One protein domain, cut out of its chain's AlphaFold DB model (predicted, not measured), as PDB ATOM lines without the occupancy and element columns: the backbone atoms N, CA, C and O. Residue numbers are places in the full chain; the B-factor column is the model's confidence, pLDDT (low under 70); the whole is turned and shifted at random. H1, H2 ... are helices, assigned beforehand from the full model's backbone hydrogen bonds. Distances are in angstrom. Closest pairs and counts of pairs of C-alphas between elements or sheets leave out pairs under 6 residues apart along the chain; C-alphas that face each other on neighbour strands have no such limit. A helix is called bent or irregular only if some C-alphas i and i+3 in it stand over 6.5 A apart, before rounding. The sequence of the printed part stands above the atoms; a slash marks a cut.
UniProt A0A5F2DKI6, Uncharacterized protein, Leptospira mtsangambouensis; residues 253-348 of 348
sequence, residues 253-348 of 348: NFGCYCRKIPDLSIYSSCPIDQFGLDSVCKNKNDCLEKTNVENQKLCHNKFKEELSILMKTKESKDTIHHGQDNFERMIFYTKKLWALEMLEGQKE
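AT A GLANCE: This is residues 253 to 348 of the 348 residues of an uncharacterized protein of Leptospira mtsangambouensis (UniProt A0A5F2DKI6). H1 and H2 lie side by side as a helical hairpin, and the longer H3 crosses on one side of this pair, packing on the later part of H2. H3 comes near H1 only where H1 begins, at Leu 277, and from there the two spread apart; residues 253 to 270 loop over H1 on the same side as H3, in a loosely formed three-helix arrangement. The printed part has 96 residues with three named helices in the order H1, H2, H3 and no named strand; the class is all helix. It is compact, with a radius of gyration of the C-alphas of 13.3 A, and spans 39 by 28 by 19 A.

IN THESE COORDINATES: The printed part opens with residues 253 to 276, which hold no named element; C-alpha 253 is at (9.713, -3.655, 120.861). H1 follows as residues 277 to 289, from C-alpha 277 at (15.207, -13.037, 117.275), and is 18.5 A long from first to last C-alpha. H2 is residues 293 to 311 and 27.9 A long. It is irregular, but only just: C-alphas 294 and 297 are 6.8 A apart. Residues 312 to 323 again hold no named element. H3, the longest helix, is residues 324 to 344, 30.3 A long, and ends with C-alpha 344 at (7.982, -3.861, 102.001).

HOW THE PARTS SIT: The three helices form an up and down bundle, in which each runs against the one before it. H1 and H2 are a helical hairpin and touch at a shallow tilt of 8 degrees, opposite ways; their closest C-alphas are those of Cys 287 and Cys 299, 5.8 A apart. H2 and H3 are also a helical hairpin and touch, with the C-alphas of Met 311 and Ile 331 closest at 5.6 A. They run opposite ways at a steep tilt of 37 degrees, only just past shallow. H1 and H3 only just touch, with 3 pairs of C-alphas within 8 A, through residue 277 of H1 alone and residues 330 to 334 of H3 alone. The closest C-alphas are those of Leu 277 and Met 330, 6.3 A apart. H1 and H3 run the same way at a shallow tilt of 35.0 degrees, only just short of steep. In H1 and H3 every O i to N i+4 pair is within hydrogen-bond range; in H2 12 of 15 are.

THE WHOLE: The two C-alphas farthest apart are those of Ser 268 and Glu 348, at 41.4 A. The printed part has no cut and ends at residue 348, the chain's last. The link from H1 to H2 is tight, with 3 residues; that from H2 to H3 is long, with 12. The mean pLDDT of the printed part is 83.3, and residue 266, residue 294, residues 320 to 326 and residues 345 to 348 are under 70.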
ATOM      1  N   ASN A 253       8.841  -3.709 119.700       81.38
ATOM      2  CA  ASN A 253       9.713  -3.655 120.861       81.38
ATOM      3  C   ASN A 253      10.008  -5.077 121.334       81.38
ATOM      4  O   ASN A 253       9.285  -5.617 122.168       81.38
ATOM      5  N   PHE A 254      11.059  -5.682 120.783       82.88
ATOM      6  CA  PHE A 254      11.544  -6.993 121.206       82.88
ATOM      7  C   PHE A 254      13.057  -6.939 121.445       82.88
ATOM      8  O   PHE A 254      13.784  -6.320 120.671       82.88
ATOM      9  N   GLY A 255      13.525  -7.564 122.529       82.50
ATOM     10  CA  GLY A 255      14.949  -7.601 122.874       82.50
ATOM     11  C   GLY A 255      15.595  -6.216 122.986       82.50
ATOM     12  O   GLY A 255      14.929  -5.242 123.362       82.50
ATOM     13  N   CYS A 256      16.887  -6.143 122.672       82.62
ATOM     14  CA  CYS A 256      17.656  -4.902 122.605       82.62
ATOM     15  C   CYS A 256      17.652  -4.301 121.188       82.62
ATOM     16  O   CYS A 256      17.599  -3.081 121.036       82.62
ATOM     17  N   TYR A 257      17.703  -5.145 120.152       90.62
ATOM     18  CA  TYR A 257      17.992  -4.763 118.767       90.62
ATOM     19  C   TYR A 257      16.768  -4.734 117.846       90.62
ATOM     20  O   TYR A 257      16.799  -4.013 116.847       90.62
ATOM     21  N   CYS A 258      15.683  -5.459 118.146       88.00
ATOM     22  CA  CYS A 258      14.443  -5.407 117.353       88.00
ATOM     23  C   CYS A 258      13.567  -4.213 117.759       88.00
ATOM     24  O   CYS A 258      12.448  -4.366 118.262       88.00
ATOM     25  N   ARG A 259      14.119  -3.015 117.578       89.00
ATOM     26  CA  ARG A 259      13.524  -1.723 117.930       89.00
ATOM     27  C   ARG A 259      13.907  -0.695 116.878       89.00
ATOM     28  O   ARG A 259      14.901  -0.867 116.179       89.00
ATOM     29  N   LYS A 260      13.164   0.413 116.820       86.38
ATOM     30  CA  LYS A 260      13.545   1.562 115.985       86.38
ATOM     31  C   LYS A 260      14.952   2.069 116.315       86.38
ATOM     32  O   LYS A 260      15.727   2.377 115.418       86.38
ATOM     33  N   ILE A 261      15.244   2.193 117.607       85.38
ATOM     34  CA  ILE A 261      16.550   2.582 118.133       85.38
ATOM     35  C   ILE A 261      16.977   1.459 119.078       85.38
ATOM     36  O   ILE A 261      16.232   1.191 120.027       85.38
ATOM     37  N   PRO A 262      18.110   0.778 118.822       87.19
ATOM     38  CA  PRO A 262      18.613  -0.245 119.724       87.19
ATOM     39  C   PRO A 262      18.843   0.317 121.128       87.19
ATOM     40  O   PRO A 262      19.423   1.391 121.281       87.19
ATOM     41  N   ASP A 263      18.413  -0.424 122.145       81.81
ATOM     42  CA  ASP A 263      18.598  -0.049 123.546       81.81
ATOM     43  C   ASP A 263      19.317  -1.175 124.287       81.81
ATOM     44  O   ASP A 263      18.731  -2.190 124.671       81.81
ATOM     45  N   LEU A 264      20.625  -0.983 124.454       80.12
ATOM     46  CA  LEU A 264      21.523  -1.952 125.076       80.12
ATOM     47  C   LEU A 264      21.455  -1.930 126.611       80.12
ATOM     48  O   LEU A 264      22.152  -2.707 127.255       80.12
ATOM     49  N   SER A 265      20.661  -1.027 127.196       74.12
ATOM     50  CA  SER A 265      20.575  -0.836 128.647       74.12
ATOM     51  C   SER A 265      19.430  -1.607 129.307       74.12
ATOM     52  O   SER A 265      19.420  -1.759 130.527       74.12
ATOM     53  N   ILE A 266      18.484  -2.126 128.512       66.62
ATOM     54  CA  ILE A 266      17.282  -2.823 129.006       66.62
ATOM     55  C   ILE A 266      17.639  -4.131 129.723       66.62
ATOM     56  O   ILE A 266      16.967  -4.526 130.675       66.62
ATOM     57  N   TYR A 267      18.698  -4.805 129.271       72.50
ATOM     58  CA  TYR A 267      19.119  -6.103 129.783       72.50
ATOM     59  C   TYR A 267      20.593  -6.082 130.185       72.50
ATOM     60  O   TYR A 267      21.385  -5.298 129.671       72.50
ATOM     61  N   SER A 268      20.980  -6.987 131.088       73.06
ATOM     62  CA  SER A 268      22.370  -7.121 131.550       73.06
ATOM     63  C   SER A 268      23.344  -7.554 130.450       73.06
ATOM     64  O   SER A 268      24.547  -7.350 130.575       73.06
ATOM     65  N   SER A 269      22.829  -8.186 129.397       78.44
ATOM     66  CA  SER A 269      23.585  -8.630 128.232       78.44
ATOM     67  C   SER A 269      22.709  -8.524 126.990       78.44
ATOM     68  O   SER A 269      21.564  -8.975 127.008       78.44
ATOM     69  N   CYS A 270      23.268  -7.960 125.920       82.94
ATOM     70  CA  CYS A 270      22.637  -7.867 124.609       82.94
ATOM     71  C   CYS A 270      23.545  -8.529 123.555       82.94
ATOM     72  O   CYS A 270      24.763  -8.322 123.598       82.94
ATOM     73  N   PRO A 271      22.994  -9.285 122.591       90.25
ATOM     74  CA  PRO A 271      21.576  -9.632 122.464       90.25
ATOM     75  C   PRO A 271      21.100 -10.540 123.615       90.25
ATOM     76  O   PRO A 271      21.913 -11.217 124.246       90.25
ATOM     77  N   ILE A 272      19.798 -10.519 123.921       81.94
ATOM     78  CA  ILE A 272      19.218 -11.341 125.006       81.94
ATOM     79  C   ILE A 272      19.192 -12.838 124.681       81.94
ATOM     80  O   ILE A 272      19.075 -13.667 125.580       81.94
ATOM     81  N   ASP A 273      19.287 -13.167 123.397       85.00
ATOM     82  CA  ASP A 273      19.385 -14.511 122.852       85.00
ATOM     83  C   ASP A 273      20.556 -14.575 121.863       85.00
ATOM     84  O   ASP A 273      20.904 -13.574 121.241       85.00
ATOM     85  N   GLN A 274      21.218 -15.728 121.747       86.06
ATOM     86  CA  GLN A 274      22.332 -15.914 120.812       86.06
ATOM     87  C   GLN A 274      21.854 -16.459 119.465       86.06
ATOM     88  O   GLN A 274      22.423 -16.120 118.424       86.06
ATOM     89  N   PHE A 275      20.802 -17.279 119.478       87.62
ATOM     90  CA  PHE A 275      20.243 -17.961 118.310       87.62
ATOM     91  C   PHE A 275      18.789 -17.560 118.023       87.62
ATOM     92  O   PHE A 275      18.170 -18.122 117.117       87.62
ATOM     93  N   GLY A 276      18.240 -16.623 118.799       90.62
ATOM     94  CA  GLY A 276      16.870 -16.145 118.681       90.62
ATOM     95  C   GLY A 276      16.731 -14.865 117.859       90.62
ATOM     96  O   GLY A 276      17.557 -14.518 117.011       90.62
ATOM     97  N   LEU A 277      15.617 -14.175 118.087       91.62
ATOM     98  CA  LEU A 277      15.207 -13.037 117.275       91.62
ATOM     99  C   LEU A 277      16.061 -11.786 117.539       91.62
ATOM    100  O   LEU A 277      16.323 -11.025 116.605       91.62
ATOM    101  N   ASP A 278      16.514 -11.567 118.775       91.25
ATOM    102  CA  ASP A 278      17.308 -10.381 119.111       91.25
ATOM    103  C   ASP A 278      18.686 -10.422 118.432       91.25
ATOM    104  O   ASP A 278      19.146  -9.421 117.879       91.25
ATOM    105  N   SER A 279      19.294 -11.611 118.373       95.38
ATOM    106  CA  SER A 279      20.511 -11.876 117.594       95.38
ATOM    107  C   SER A 279      20.316 -11.613 116.094       95.38
ATOM    108  O   SER A 279      21.138 -10.949 115.458       95.38
ATOM    109  N   VAL A 280      19.191 -12.053 115.523       96.81
ATOM    110  CA  VAL A 280      18.856 -11.815 114.105       96.81
ATOM    111  C   VAL A 280      18.689 -10.315 113.810       96.81
ATOM    112  O   VAL A 280      19.221  -9.807 112.820       96.81
ATOM    113  N   CYS A 281      18.032  -9.558 114.692       95.38
ATOM    114  CA  CYS A 281      17.932  -8.101 114.548       95.38
ATOM    115  C   CYS A 281      19.281  -7.397 114.709       95.38
ATOM    116  O   CYS A 281      19.572  -6.461 113.961       95.38
ATOM    117  N   LYS A 282      20.135  -7.862 115.628       96.50
ATOM    118  CA  LYS A 282      21.512  -7.372 115.741       96.50
ATOM    119  C   LYS A 282      22.269  -7.571 114.431       96.50
ATOM    120  O   LYS A 282      22.860  -6.624 113.926       96.50
ATOM    121  N   ASN A 283      22.208  -8.767 113.846       95.50
ATOM    122  CA  ASN A 283      22.885  -9.072 112.584       95.50
ATOM    123  C   ASN A 283      22.406  -8.176 111.437       95.50
ATOM    124  O   ASN A 283      23.224  -7.739 110.624       95.50
ATOM    125  N   LYS A 284      21.103  -7.870 111.376       94.50
ATOM    126  CA  LYS A 284      20.555  -6.902 110.416       94.50
ATOM    127  C   LYS A 284      21.154  -5.514 110.626       94.50
ATOM    128  O   LYS A 284      21.633  -4.927 109.660       94.50
ATOM    129  N   ASN A 285      21.138  -5.003 111.856       93.25
ATOM    130  CA  ASN A 285      21.644  -3.666 112.169       93.25
ATOM    131  C   ASN A 285      23.146  -3.566 111.874       93.25
ATOM    132  O   ASN A 285      23.560  -2.687 111.123       93.25
ATOM    133  N   ASP A 286      23.932  -4.544 112.333       93.38
ATOM    134  CA  ASP A 286      25.366  -4.647 112.047       93.38
ATOM    135  C   ASP A 286      25.639  -4.706 110.532       93.38
ATOM    136  O   ASP A 286      26.640  -4.171 110.056       93.38
ATOM    137  N   CYS A 287      24.773  -5.375 109.759       92.62
ATOM    138  CA  CYS A 287      24.870  -5.411 108.301       92.62
ATOM    139  C   CYS A 287      24.583  -4.031 107.703       92.62
ATOM    140  O   CYS A 287      25.378  -3.548 106.902       92.62
ATOM    141  N   LEU A 288      23.491  -3.375 108.099       90.69
ATOM    142  CA  LEU A 288      23.097  -2.069 107.563       90.69
ATOM    143  C   LEU A 288      24.122  -0.969 107.874       90.69
ATOM    144  O   LEU A 288      24.373  -0.131 107.014       90.69
ATOM    145  N   GLU A 289      24.756  -0.999 109.047       88.25
ATOM    146  CA  GLU A 289      25.807  -0.043 109.428       88.25
ATOM    147  C   GLU A 289      27.087  -0.191 108.593       88.25
ATOM    148  O   GLU A 289      27.772   0.790 108.314       88.25
ATOM    149  N   LYS A 290      27.418  -1.418 108.177       84.94
ATOM    150  CA  LYS A 290      28.661  -1.730 107.450       84.94
ATOM    151  C   LYS A 290      28.547  -1.575 105.934       84.94
ATOM    152  O   LYS A 290      29.525  -1.812 105.227       84.94
ATOM    153  N   THR A 291      27.367  -1.232 105.422       81.19
ATOM    154  CA  THR A 291      27.015  -1.491 104.027       81.19
ATOM    155  C   THR A 291      26.505  -0.238 103.309       81.19
ATOM    156  O   THR A 291      25.645   0.479 103.812       81.19
ATOM    157  N   ASN A 292      27.006   0.013 102.093       79.31
ATOM    158  CA  ASN A 292      26.546   1.116 101.237       79.31
ATOM    159  C   ASN A 292      25.085   0.919 100.786       79.31
ATOM    160  O   ASN A 292      24.594  -0.209 100.743       79.31
ATOM    161  N   VAL A 293      24.417   2.004 100.369       71.75
ATOM    162  CA  VAL A 293      22.990   2.026  99.970       71.75
ATOM    163  C   VAL A 293      22.623   0.916  98.969       71.75
ATOM    164  O   VAL A 293      21.594   0.266  99.125       71.75
ATOM    165  N   GLU A 294      23.483   0.626  97.988       66.75
ATOM    166  CA  GLU A 294      23.243  -0.422  96.976       66.75
ATOM    167  C   GLU A 294      23.227  -1.847  97.557       66.75
ATOM    168  O   GLU A 294      22.484  -2.710  97.089       66.75
ATOM    169  N   ASN A 295      23.983  -2.087  98.628       77.75
ATOM    170  CA  ASN A 295      24.130  -3.400  99.251       77.75
ATOM    171  C   ASN A 295      23.154  -3.612 100.432       77.75
ATOM    172  O   ASN A 295      23.062  -4.721 100.960       77.75
ATOM    173  N   GLN A 296      22.357  -2.604 100.811       84.75
ATOM    174  CA  GLN A 296      21.318  -2.742 101.846       84.75
ATOM    175  C   GLN A 296      20.280  -3.813 101.484       84.75
ATOM    176  O   GLN A 296      19.821  -4.555 102.354       84.75
ATOM    177  N   LYS A 297      19.966  -3.978 100.189       86.19
ATOM    178  CA  LYS A 297      19.053  -5.030  99.703       86.19
ATOM    179  C   LYS A 297      19.528  -6.432 100.103       86.19
ATOM    180  O   LYS A 297      18.705  -7.291 100.419       86.19
ATOM    181  N   LEU A 298      20.844  -6.658 100.135       88.81
ATOM    182  CA  LEU A 298      21.429  -7.927 100.566       88.81
ATOM    183  C   LEU A 298      21.197  -8.167 102.065       88.81
ATOM    184  O   LEU A 298      20.805  -9.269 102.443       88.81
ATOM    185  N   CYS A 299      21.344  -7.132 102.901       91.50
ATOM    186  CA  CYS A 299      21.040  -7.205 104.334       91.50
ATOM    187  C   CYS A 299      19.567  -7.554 104.589       91.50
ATOM    188  O   CYS A 299      19.280  -8.452 105.376       91.50
ATOM    189  N   HIS A 300      18.631  -6.906 103.886       91.19
ATOM    190  CA  HIS A 300      17.200  -7.213 104.003       91.19
ATOM    191  C   HIS A 300      16.859  -8.633 103.531       91.19
ATOM    192  O   HIS A 300      16.048  -9.319 104.152       91.19
ATOM    193  N   ASN A 301      17.485  -9.112 102.452       91.06
ATOM    194  CA  ASN A 301      17.285 -10.484 101.985       91.06
ATOM    195  C   ASN A 301      17.800 -11.514 102.994       91.06
ATOM    196  O   ASN A 301      17.067 -12.448 103.319       91.06
ATOM    197  N   LYS A 302      19.002 -11.302 103.541       93.50
ATOM    198  CA  LYS A 302      19.565 -12.158 104.589       93.50
ATOM    199  C   LYS A 302      18.690 -12.158 105.844       93.50
ATOM    200  O   LYS A 302      18.379 -13.216 106.373       93.50
ATOM    201  N   PHE A 303      18.226 -10.987 106.276       95.38
ATOM    202  CA  PHE A 303      17.325 -10.863 107.420       95.38
ATOM    203  C   PHE A 303      16.014 -11.635 107.212       95.38
ATOM    204  O   PHE A 303      15.604 -12.401 108.079       95.38
ATOM    205  N   LYS A 304      15.377 -11.514 106.037       94.62
ATOM    206  CA  LYS A 304      14.177 -12.301 105.696       94.62
ATOM    207  C   LYS A 304      14.427 -13.809 105.745       94.62
ATOM    208  O   LYS A 304      13.551 -14.552 106.187       94.62
ATOM    209  N   GLU A 305      15.584 -14.263 105.271       95.00
ATOM    210  CA  GLU A 305      15.967 -15.675 105.310       95.00
ATOM    211  C   GLU A 305      16.147 -16.168 106.752       95.00
ATOM    212  O   GLU A 305      15.544 -17.173 107.131       95.00
ATOM    213  N   GLU A 306      16.883 -15.423 107.578       95.94
ATOM    214  CA  GLU A 306      17.087 -15.736 108.998       95.94
ATOM    215  C   GLU A 306      15.754 -15.796 109.762       95.94
ATOM    216  O   GLU A 306      15.501 -16.756 110.492       95.94
ATOM    217  N   LEU A 307      14.845 -14.843 109.522       95.69
ATOM    218  CA  LEU A 307      13.495 -14.877 110.091       95.69
ATOM    219  C   LEU A 307      12.693 -16.098 109.607       95.69
ATOM    220  O   LEU A 307      12.009 -16.740 110.401       95.69
ATOM    221  N   SER A 308      12.788 -16.455 108.321       94.12
ATOM    222  CA  SER A 308      12.124 -17.639 107.747       94.12
ATOM    223  C   SER A 308      12.576 -18.944 108.396       94.12
ATOM    224  O   SER A 308      11.759 -19.835 108.642       94.12
ATOM    225  N   ILE A 309      13.868 -19.047 108.706       93.81
ATOM    226  CA  ILE A 309      14.431 -20.176 109.447       93.81
ATOM    227  C   ILE A 309      13.897 -20.169 110.881       93.81
ATOM    228  O   ILE A 309      13.376 -21.188 111.338       93.81
ATOM    229  N   LEU A 310      13.956 -19.023 111.565       92.50
ATOM    230  CA  LEU A 310      13.563 -18.904 112.966       92.50
ATOM    231  C   LEU A 310      12.078 -19.241 113.186       92.50
ATOM    232  O   LEU A 310      11.755 -19.981 114.111       92.50
ATOM    233  N   MET A 311      11.179 -18.826 112.288       88.69
ATOM    234  CA  MET A 311       9.747 -19.174 112.361       88.69
ATOM    235  C   MET A 311       9.459 -20.680 112.291       88.69
ATOM    236  O   MET A 311       8.399 -21.116 112.736       88.69
ATOM    237  N   LYS A 312      10.351 -21.466 111.674       88.38
ATOM    238  CA  LYS A 312      10.195 -22.920 111.498       88.38
ATOM    239  C   LYS A 312      10.798 -23.720 112.649       88.38
ATOM    240  O   LYS A 312      10.648 -24.945 112.679       88.38
ATOM    241  N   THR A 313      11.501 -23.059 113.566       85.88
ATOM    242  CA  THR A 313      12.051 -23.716 114.752       85.88
ATOM    243  C   THR A 313      10.920 -24.200 115.656       85.88
ATOM    244  O   THR A 313       9.861 -23.580 115.745       85.88
ATOM    245  N   LYS A 314      11.125 -25.359 116.288       83.69
ATOM    246  CA  LYS A 314      10.159 -25.965 117.223       83.69
ATOM    247  C   LYS A 314      10.557 -25.781 118.684       83.69
ATOM    248  O   LYS A 314       9.726 -25.949 119.564       83.69
ATOM    249  N   GLU A 315      11.821 -25.456 118.910       79.81
ATOM    250  CA  GLU A 315      12.431 -25.227 120.208       79.81
ATOM    251  C   GLU A 315      13.544 -24.192 120.046       79.81
ATOM    252  O   GLU A 315      14.097 -24.024 118.953       79.81
ATOM    253  N   SER A 316      13.866 -23.498 121.134       80.31
ATOM    254  CA  SER A 316      14.996 -22.577 121.170       80.31
ATOM    255  C   SER A 316      16.213 -23.228 121.810       80.31
ATOM    256  O   SER A 316      16.090 -24.055 122.709       80.31
ATOM    257  N   LYS A 317      17.396 -22.810 121.356       82.81
ATOM    258  CA  LYS A 317      18.685 -23.185 121.952       82.81
ATOM    259  C   LYS A 317      19.080 -22.275 123.118       82.81
ATOM    260  O   LYS A 317      20.029 -22.588 123.831       82.81
ATOM    261  N   ASP A 318      18.388 -21.148 123.287       76.38
ATOM    262  CA  ASP A 318      18.675 -20.162 124.322       76.38
ATOM    263  C   ASP A 318      17.799 -20.386 125.557       76.38
ATOM    264  O   ASP A 318      16.576 -20.521 125.468       76.38
ATOM    265  N   THR A 319      18.417 -20.338 126.737       72.94
ATOM    266  CA  THR A 319      17.756 -20.601 128.025       72.94
ATOM    267  C   THR A 319      16.606 -19.643 128.333       72.94
ATOM    268  O   THR A 319      15.625 -20.047 128.956       72.94
ATOM    269  N   ILE A 320      16.683 -18.393 127.860       67.19
ATOM    270  CA  ILE A 320      15.623 -17.380 128.004       67.19
ATOM    271  C   ILE A 320      14.295 -17.811 127.353       67.19
ATOM    272  O   ILE A 320      13.220 -17.388 127.781       67.19
ATOM    273  N   HIS A 321      14.372 -18.712 126.371       69.12
ATOM    274  CA  HIS A 321      13.252 -19.209 125.576       69.12
ATOM    275  C   HIS A 321      12.838 -20.641 125.952       69.12
ATOM    276  O   HIS A 321      12.005 -21.226 125.274       69.12
ATOM    277  N   HIS A 322      13.379 -21.233 127.024       66.75
ATOM    278  CA  HIS A 322      12.944 -22.564 127.479       66.75
ATOM    279  C   HIS A 322      11.512 -22.571 128.053       66.75
ATOM    280  O   HIS A 322      10.892 -23.627 128.154       66.75
ATOM    281  N   GLY A 323      10.972 -21.405 128.423       64.75
ATOM    282  CA  GLY A 323       9.556 -21.254 128.758       64.75
ATOM    283  C   GLY A 323       8.697 -21.138 127.497       64.75
ATOM    284  O   GLY A 323       9.019 -20.338 126.617       64.75
ATOM    285  N   GLN A 324       7.589 -21.887 127.441       63.38
ATOM    286  CA  GLN A 324       6.667 -21.905 126.297       63.38
ATOM    287  C   GLN A 324       6.226 -20.490 125.886       63.38
ATOM    288  O   GLN A 324       6.340 -20.134 124.718       63.38
ATOM    289  N   ASP A 325       5.847 -19.647 126.849       61.03
ATOM    290  CA  ASP A 325       5.391 -18.275 126.584       61.03
ATOM    291  C   ASP A 325       6.470 -17.392 125.929       61.03
ATOM    292  O   ASP A 325       6.180 -16.605 125.025       61.03
ATOM    293  N   ASN A 326       7.731 -17.524 126.353       66.38
ATOM    294  CA  ASN A 326       8.838 -16.731 125.811       66.38
ATOM    295  C   ASN A 326       9.200 -17.175 124.392       66.38
ATOM    296  O   ASN A 326       9.382 -16.332 123.510       66.38
ATOM    297  N   PHE A 327       9.246 -18.491 124.161       73.06
ATOM    298  CA  PHE A 327       9.462 -19.051 122.831       73.06
ATOM    299  C   PHE A 327       8.354 -18.634 121.863       73.06
ATOM    300  O   PHE A 327       8.620 -18.125 120.774       73.06
ATOM    301  N   GLU A 328       7.100 -18.781 122.278       73.50
ATOM    302  CA  GLU A 328       5.947 -18.414 121.470       73.50
ATOM    303  C   GLU A 328       5.929 -16.907 121.151       73.50
ATOM    304  O   GLU A 328       5.661 -16.520 120.009       73.50
ATOM    305  N   ARG A 329       6.306 -16.046 122.109       73.38
ATOM    306  CA  ARG A 329       6.462 -14.600 121.878       73.38
ATOM    307  C   ARG A 329       7.557 -14.298 120.856       73.38
ATOM    308  O   ARG A 329       7.333 -13.490 119.953       73.38
ATOM    309  N   MET A 330       8.713 -14.954 120.949       83.81
ATOM    310  CA  MET A 330       9.782 -14.824 119.952       83.81
ATOM    311  C   MET A 330       9.274 -15.208 118.553       83.81
ATOM    312  O   MET A 330       9.449 -14.444 117.601       83.81
ATOM    313  N   ILE A 331       8.589 -16.349 118.419       84.19
ATOM    314  CA  ILE A 331       8.034 -16.810 117.137       84.19
ATOM    315  C   ILE A 331       6.989 -15.830 116.592       84.19
ATOM    316  O   ILE A 331       7.000 -15.527 115.397       84.19
ATOM    317  N   PHE A 332       6.120 -15.286 117.444       83.69
ATOM    318  CA  PHE A 332       5.137 -14.275 117.053       83.69
ATOM    319  C   PHE A 332       5.801 -13.037 116.437       83.69
ATOM    320  O   PHE A 332       5.451 -12.625 115.327       83.69
ATOM    321  N   TYR A 333       6.798 -12.466 117.116       86.00
ATOM    322  CA  TYR A 333       7.517 -11.304 116.596       86.00
ATOM    323  C   TYR A 333       8.305 -11.618 115.330       86.00
ATOM    324  O   TYR A 333       8.355 -10.788 114.421       86.00
ATOM    325  N   THR A 334       8.849 -12.829 115.236       90.62
ATOM    326  CA  THR A 334       9.538 -13.305 114.036       90.62
ATOM    327  C   THR A 334       8.582 -13.324 112.840       90.62
ATOM    328  O   THR A 334       8.892 -12.742 111.801       90.62
ATOM    329  N   LYS A 335       7.382 -13.905 113.001       87.06
ATOM    330  CA  LYS A 335       6.322 -13.913 111.975       87.06
ATOM    331  C   LYS A 335       5.912 -12.512 111.557       87.06
ATOM    332  O   LYS A 335       5.790 -12.230 110.365       87.06
ATOM    333  N   LYS A 336       5.730 -11.628 112.538       90.00
ATOM    334  CA  LYS A 336       5.342 -10.240 112.306       90.00
ATOM    335  C   LYS A 336       6.396  -9.481 111.500       90.00
ATOM    336  O   LYS A 336       6.054  -8.878 110.489       90.00
ATOM    337  N   LEU A 337       7.660  -9.530 111.919       93.06
ATOM    338  CA  LEU A 337       8.766  -8.860 111.229       93.06
ATOM    339  C   LEU A 337       8.969  -9.416 109.821       93.06
ATOM    340  O   LEU A 337       9.094  -8.641 108.876       93.06
ATOM    341  N   TRP A 338       8.926 -10.740 109.662       94.75
ATOM    342  CA  TRP A 338       9.077 -11.375 108.355       94.75
ATOM    343  C   TRP A 338       7.999 -10.907 107.381       94.75
ATOM    344  O   TRP A 338       8.293 -10.532 106.249       94.75
ATOM    345  N   ALA A 339       6.750 -10.873 107.836       92.88
ATOM    346  CA  ALA A 339       5.639 -10.443 107.009       92.88
ATOM    347  C   ALA A 339       5.710  -8.955 106.634       92.88
ATOM    348  O   ALA A 339       5.411  -8.600 105.496       92.88
ATOM    349  N   LEU A 340       6.156  -8.087 107.547       92.75
ATOM    350  CA  LEU A 340       6.385  -6.673 107.237       92.75
ATOM    351  C   LEU A 340       7.479  -6.498 106.171       92.75
ATOM    352  O   LEU A 340       7.270  -5.751 105.218       92.75
ATOM    353  N   GLU A 341       8.582  -7.249 106.258       92.31
ATOM    354  CA  GLU A 341       9.641  -7.249 105.234       92.31
ATOM    355  C   GLU A 341       9.143  -7.783 103.879       92.31
ATOM    356  O   GLU A 341       9.543  -7.293 102.820       92.31
ATOM    357  N   MET A 342       8.243  -8.771 103.881       91.06
ATOM    358  CA  MET A 342       7.596  -9.270 102.662       91.06
ATOM    359  C   MET A 342       6.670  -8.222 102.037       91.06
ATOM    360  O   MET A 342       6.647  -8.068 100.815       91.06
ATOM    361  N   LEU A 343       5.926  -7.470 102.853       88.88
ATOM    362  CA  LEU A 343       5.070  -6.382 102.379       88.88
ATOM    363  C   LEU A 343       5.884  -5.186 101.862       88.88
ATOM    364  O   LEU A 343       5.436  -4.522 100.925       88.88
ATOM    365  N   GLU A 344       7.065  -4.928 102.420       85.06
ATOM    366  CA  GLU A 344       7.982  -3.861 102.001       85.06
ATOM    367  C   GLU A 344       8.740  -4.216 100.707       85.06
ATOM    368  O   GLU A 344       8.811  -3.414  99.775       85.06
ATOM    369  N   GLY A 345       9.253  -5.448 100.617       64.62
ATOM    370  CA  GLY A 345      10.211  -5.897  99.603       64.62
ATOM    371  C   GLY A 345       9.668  -6.238  98.210       64.62
ATOM    372  O   GLY A 345      10.438  -6.710  97.380       64.62
ATOM    373  N   GLN A 346       8.392  -5.999  97.902       53.59
ATOM    374  CA  GLN A 346       7.813  -6.290  96.573       53.59
ATOM    375  C   GLN A 346       8.084  -5.189  95.526       53.59
ATOM    376  O   GLN A 346       7.196  -4.813  94.762       53.59
ATOM    377  N   LYS A 347       9.309  -4.657  95.499       41.25
ATOM    378  CA  LYS A 347       9.876  -4.024  94.301       41.25
ATOM    379  C   LYS A 347      10.739  -5.079  93.609       41.25
ATOM    380  O   LYS A 347      11.945  -5.142  93.859       41.25
ATOM    381  N   GLU A 348      10.103  -5.938  92.821       31.19
ATOM    382  CA  GLU A 348      10.804  -6.658  91.751       31.19
ATOM    383  C   GLU A 348      10.770  -5.825  90.474       31.19
ATOM    384  O   GLU A 348       9.670  -5.343  90.109       31.19
TER     385      GLU A 348